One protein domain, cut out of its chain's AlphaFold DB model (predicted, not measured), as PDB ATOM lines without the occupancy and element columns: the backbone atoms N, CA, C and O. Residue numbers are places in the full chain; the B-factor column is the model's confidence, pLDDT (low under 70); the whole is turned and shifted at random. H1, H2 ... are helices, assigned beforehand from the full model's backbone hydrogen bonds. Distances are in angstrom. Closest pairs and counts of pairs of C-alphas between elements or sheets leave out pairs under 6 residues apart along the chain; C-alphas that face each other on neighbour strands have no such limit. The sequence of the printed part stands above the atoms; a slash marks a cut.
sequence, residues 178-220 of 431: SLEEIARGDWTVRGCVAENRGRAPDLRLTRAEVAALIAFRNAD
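Overview. This is residues 178 to 220 of the 431 residues of the protein "Cytochrome c domain-containing protein" of Opitutae bacterium Tous-C1TDCM (UniProt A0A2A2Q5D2). There is little regular structure here: a short helix H1, a long winding link, and a longer helix H2 on which the chain folds back, its last residues coming near H1. The two helices stand about perpendicular to each other, and the last residue of H2, Arg 217, comes close to Ala 183 of H1 without clearly touching it. The printed part has 43 residues with two named helices, H1 then H2, and no named strand; the class is all helix, with 17 residues in named elements. It is compact, with a radius of gyration of the C-alphas of 10.0 A, and spans 26 by 23 by 15 A.

Along the chain. Find C-alpha 179 at (153.330, 113.652, 152.065); from there H1 runs to residue 184. Then look for C-alpha 207 at (160.006, 130.436, 140.475), where H2 begins; it runs 15.3 A to C-alpha 217 at (157.841, 115.311, 141.696).

Arrangement. H1 and H2 are close but not clearly touching; their closest C-alphas, of Ala 183 and Arg 217, are 6.7 A apart. Their lines are about perpendicular, at 87 degrees. In both, every O i to N i+4 pair is within hydrogen-bond range.

Size, cuts and confidence. Residues 185 to 206 form a long link. The C-alphas farthest apart, of Arg 199 and Asp 220, are 27.9 A apart. The printed part has no cut, and no printed residue is under 70 in pLDDT.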
ATOM      1  N   SER A 178     148.994 112.677 154.077       79.19
ATOM      2  CA  SER A 178     150.381 112.235 154.052       79.19
ATOM      3  C   SER A 178     151.155 112.965 152.950       79.19
ATOM      4  O   SER A 178     150.592 113.391 151.937       79.19
ATOM      5  N   LEU A 179     152.477 113.073 153.108       80.19
ATOM      6  CA  LEU A 179     153.330 113.652 152.065       80.19
ATOM      7  C   LEU A 179     153.143 112.926 150.719       80.19
ATOM      8  O   LEU A 179     153.237 113.548 149.666       80.19
ATOM      9  N   GLU A 180     152.862 111.621 150.756       82.88
ATOM     10  CA  GLU A 180     152.687 110.779 149.572       82.88
ATOM     11  C   GLU A 180     151.379 111.104 148.837       82.88
ATOM     12  O   GLU A 180     151.372 111.277 147.618       82.88
ATOM     13  N   GLU A 181     150.284 111.295 149.577       86.19
ATOM     14  CA  GLU A 181     149.014 111.778 149.021       86.19
ATOM     15  C   GLU A 181     149.151 113.190 148.444       86.19
ATOM     16  O   GLU A 181     148.654 113.460 147.347       86.19
ATOM     17  N   ILE A 182     149.865 114.081 149.144       85.62
ATOM     18  CA  ILE A 182     150.153 115.432 148.648       85.62
ATOM     19  C   ILE A 182     150.929 115.340 147.334       85.62
ATOM     20  O   ILE A 182     150.536 115.980 146.361       85.62
ATOM     21  N   ALA A 183     151.994 114.537 147.272       85.94
ATOM     22  CA  ALA A 183     152.844 114.416 146.091       85.94
ATOM     23  C   ALA A 183     152.134 113.816 144.879       85.94
ATOM     24  O   ALA A 183     152.390 114.244 143.757       85.94
ATOM     25  N   ARG A 184     151.194 112.889 145.074       88.38
ATOM     26  CA  ARG A 184     150.404 112.332 143.966       88.38
ATOM     27  C   ARG A 184     149.363 113.298 143.408       88.38
ATOM     28  O   ARG A 184     148.963 113.148 142.256       88.38
ATOM     29  N   GLY A 185     148.957 114.314 144.168       87.19
ATOM     30  CA  GLY A 185     148.077 115.371 143.669       87.19
ATOM     31  C   GLY A 185     148.713 116.198 142.547       87.19
ATOM     32  O   GLY A 185     149.936 116.271 142.437       87.19
ATOM     33  N   ASP A 186     147.887 116.839 141.719       85.19
ATOM     34  CA  ASP A 186     148.363 117.815 140.734       85.19
ATOM     35  C   ASP A 186     148.657 119.161 141.410       85.19
ATOM     36  O   ASP A 186     147.758 119.915 141.794       85.19
ATOM     37  N   TRP A 187     149.950 119.422 141.559       86.94
ATOM     38  CA  TRP A 187     150.512 120.603 142.201       86.94
ATOM     39  C   TRP A 187     150.330 121.892 141.398       86.94
ATOM     40  O   TRP A 187     150.434 122.971 141.974       86.94
ATOM     41  N   THR A 188     150.059 121.796 140.095       80.81
ATOM     42  CA  THR A 188     149.879 122.962 139.221       80.81
ATOM     43  C   THR A 188     148.473 123.547 139.336       80.81
ATOM     44  O   THR A 188     148.285 124.751 139.176       80.81
ATOM     45  N   VAL A 189     147.494 122.708 139.691       84.00
ATOM     46  CA  VAL A 189     146.085 123.093 139.850       84.00
ATOM     47  C   VAL A 189     145.776 123.547 141.276       84.00
ATOM     48  O   VAL A 189     144.992 124.473 141.479       84.00
ATOM     49  N   ARG A 190     146.362 122.890 142.287       83.25
ATOM     50  CA  ARG A 190     146.093 123.173 143.704       83.25
ATOM     51  C   ARG A 190     147.306 122.883 144.586       83.25
ATOM     52  O   ARG A 190     147.999 121.890 144.395       83.25
ATOM     53  N   GLY A 191     147.502 123.698 145.622       82.25
ATOM     54  CA  GLY A 191     148.539 123.485 146.637       82.25
ATOM     55  C   GLY A 191     149.586 124.595 146.686       82.25
ATOM     56  O   GLY A 191     149.404 125.663 146.111       82.25
ATOM     57  N   CYS A 192     150.682 124.349 147.405       82.69
ATOM     58  CA  CYS A 192     151.679 125.373 147.750       82.69
ATOM     59  C   CYS A 192     152.498 125.906 146.561       82.69
ATOM     60  O   CYS A 192     153.209 126.894 146.726       82.69
ATOM     61  N   VAL A 193     152.445 125.243 145.402       88.44
ATOM     62  CA  VAL A 193     153.197 125.622 144.192       88.44
ATOM     63  C   VAL A 193     152.293 125.960 142.998       88.44
ATOM     64  O   VAL A 193     152.805 126.267 141.924       88.44
ATOM     65  N   ALA A 194     150.969 125.916 143.180       87.00
ATOM     66  CA  ALA A 194     150.002 126.341 142.172       87.00
ATOM     67  C   ALA A 194     149.961 127.874 142.078       87.00
ATOM     68  O   ALA A 194     150.177 128.561 143.079       87.00
ATOM     69  N   GLU A 195     149.599 128.415 140.910       84.81
ATOM     70  CA  GLU A 195     149.383 129.863 140.749       84.81
ATOM     71  C   GLU A 195     148.282 130.375 141.690       84.81
ATOM     72  O   GLU A 195     148.429 131.419 142.325       84.81
ATOM     73  N   ASN A 196     147.202 129.597 141.845       85.50
ATOM     74  CA  ASN A 196     146.176 129.827 142.855       85.50
ATOM     75  C   ASN A 196     146.278 128.787 143.978       85.50
ATOM     76  O   ASN A 196     145.765 127.671 143.890       85.50
ATOM     77  N   ARG A 197     146.916 129.182 145.081       82.94
ATOM     78  CA  ARG A 197     147.140 128.316 146.247       82.94
ATOM     79  C   ARG A 197     145.878 128.017 147.071       82.94
ATOM     80  O   ARG A 197     145.890 127.119 147.916       82.94
ATOM     81  N   GLY A 198     144.799 128.783 146.896       84.50
ATOM     82  CA  GLY A 198     143.625 128.719 147.768       84.50
ATOM     83  C   GLY A 198     143.993 128.899 149.250       84.50
ATOM     84  O   GLY A 198     144.562 129.917 149.640       84.50
ATOM     85  N   ARG A 199     143.678 127.899 150.088       79.50
ATOM     86  CA  ARG A 199     144.007 127.896 151.531       79.50
ATOM     87  C   ARG A 199     145.380 127.296 151.856       79.50
ATOM     88  O   ARG A 199     145.722 127.203 153.033       79.50
ATOM     89  N   ALA A 200     146.144 126.852 150.857       80.44
ATOM     90  CA  ALA A 200     147.466 126.290 151.097       80.44
ATOM     91  C   ALA A 200     148.412 127.357 151.690       80.44
ATOM     92  O   ALA A 200     148.279 128.553 151.379       80.44
ATOM     93  N   PRO A 201     149.348 126.946 152.566       78.25
ATOM     94  CA  PRO A 201     150.295 127.866 153.172       78.25
ATOM     95  C   PRO A 201     151.197 128.510 152.116       78.25
ATOM     96  O   PRO A 201     151.587 127.881 151.134       78.25
ATOM     97  N   ASP A 202     151.552 129.770 152.353       80.38
ATOM     98  CA  ASP A 202     152.554 130.463 151.550       80.38
ATOM     99  C   ASP A 202     153.957 130.079 152.021       80.38
ATOM    100  O   ASP A 202     154.378 130.445 153.121       80.38
ATOM    101  N   LEU A 203     154.674 129.327 151.188       82.12
ATOM    102  CA  LEU A 203     156.054 128.925 151.454       82.12
ATOM    103  C   LEU A 203     157.080 129.913 150.881       82.12
ATOM    104  O   LEU A 203     158.276 129.716 151.096       82.12
ATOM    105  N   ARG A 204     156.631 130.967 150.179       84.94
ATOM    106  CA  ARG A 204     157.472 132.005 149.551       84.94
ATOM    107  C   ARG A 204     158.564 131.435 148.649       84.94
ATOM    108  O   ARG A 204     159.704 131.897 148.650       84.94
ATOM    109  N   LEU A 205     158.202 130.401 147.899       86.94
ATOM    110  CA  LEU A 205     159.094 129.737 146.961       86.94
ATOM    111  C   LEU A 205     159.333 130.642 145.751       86.94
ATOM    112  O   LEU A 205     158.406 131.214 145.178       86.94
ATOM    113  N   THR A 206     160.589 130.753 145.342       91.06
ATOM    114  CA  THR A 206     160.972 131.382 144.078       91.06
ATOM    115  C   THR A 206     160.483 130.546 142.896       91.06
ATOM    116  O   THR A 206     160.266 129.339 143.007       91.06
ATOM    117  N   ARG A 207     160.376 131.159 141.709       91.19
ATOM    118  CA  ARG A 207     160.006 130.436 140.475       91.19
ATOM    119  C   ARG A 207     160.943 129.259 140.182       91.19
ATOM    120  O   ARG A 207     160.482 128.209 139.750       91.19
ATOM    121  N   ALA A 208     162.239 129.424 140.452       94.56
ATOM    122  CA  ALA A 208     163.230 128.365 140.282       94.56
ATOM    123  C   ALA A 208     163.001 127.200 141.261       94.56
ATOM    124  O   ALA A 208     163.105 126.042 140.869       94.56
ATOM    125  N   GLU A 209     162.643 127.488 142.515       92.31
ATOM    126  CA  GLU A 209     162.313 126.455 143.505       92.31
ATOM    127  C   GLU A 209     161.006 125.732 143.168       92.31
ATOM    128  O   GLU A 209     160.949 124.512 143.285       92.31
ATOM    129  N   VAL A 210     159.982 126.454 142.700       91.31
ATOM    130  CA  VAL A 210     158.737 125.850 142.199       91.31
ATOM    131  C   VAL A 210     159.029 124.905 141.032       91.31
ATOM    132  O   VAL A 210     158.604 123.751 141.061       91.31
ATOM    133  N   ALA A 211     159.812 125.350 140.045       91.81
ATOM    134  CA  ALA A 211     160.209 124.516 138.913       91.81
ATOM    135  C   ALA A 211     161.001 123.276 139.362       91.81
ATOM    136  O   ALA A 211     160.729 122.173 138.892       91.81
ATOM    137  N   ALA A 212     161.929 123.431 140.311       92.94
ATOM    138  CA  ALA A 212     162.698 122.319 140.865       92.94
ATOM    139  C   ALA A 212     161.816 121.312 141.621       92.94
ATOM    140  O   ALA A 212     162.021 120.110 141.483       92.94
ATOM    141  N   LEU A 213     160.818 121.774 142.382       90.75
ATOM    142  CA  LEU A 213     159.862 120.908 143.080       90.75
ATOM    143  C   LEU A 213     158.978 120.127 142.104       90.75
ATOM    144  O   LEU A 213     158.769 118.931 142.299       90.75
ATOM    145  N   ILE A 214     158.496 120.772 141.039       89.69
ATOM    146  CA  ILE A 214     157.716 120.107 139.986       89.69
ATOM    147  C   ILE A 214     158.583 119.077 139.250       89.69
ATOM    148  O   ILE A 214     158.145 117.947 139.042       89.69
ATOM    149  N   ALA A 215     159.823 119.431 138.900       90.88
ATOM    150  CA  ALA A 215     160.766 118.507 138.273       90.88
ATOM    151  C   ALA A 215     161.079 117.310 139.182       90.88
ATOM    152  O   ALA A 215     161.059 116.176 138.719       90.88
ATOM    153  N   PHE A 216     161.297 117.552 140.477       90.25
ATOM    154  CA  PHE A 216     161.500 116.514 141.485       90.25
ATOM    155  C   PHE A 216     160.297 115.566 141.579       90.25
ATOM    156  O   PHE A 216     160.470 114.353 141.490       90.25
ATOM    157  N   ARG A 217     159.076 116.107 141.687       89.56
ATOM    158  CA  ARG A 217     157.841 115.311 141.696       89.56
ATOM    159  C   ARG A 217     157.717 114.459 140.433       89.56
ATOM    160  O   ARG A 217     157.228 113.345 140.496       89.56
ATOM    161  N   ASN A 218     158.138 114.971 139.283       88.56
ATOM    162  CA  ASN A 218     158.005 114.274 138.003       88.56
ATOM    163  C   ASN A 218     159.238 113.422 137.639       88.56
ATOM    164  O   ASN A 218     159.293 112.889 136.532       88.56
ATOM    165  N   ALA A 219     160.228 113.297 138.533       89.19
ATOM    166  CA  ALA A 219     161.495 112.628 138.241       89.19
ATOM    167  C   ALA A 219     161.360 111.104 138.088       89.19
ATOM    168  O   ALA A 219     162.156 110.480 137.386       89.19
ATOM    169  N   ASP A 220     160.365 110.497 138.738       87.06
ATOM    170  CA  ASP A 220     160.122 109.058 138.709       87.06
ATOM    171  C   ASP A 220     158.629 108.719 138.888       87.06
ATOM    172  O   ASP A 220     157.781 109.584 139.119       87.06
TER     173      ASP A 220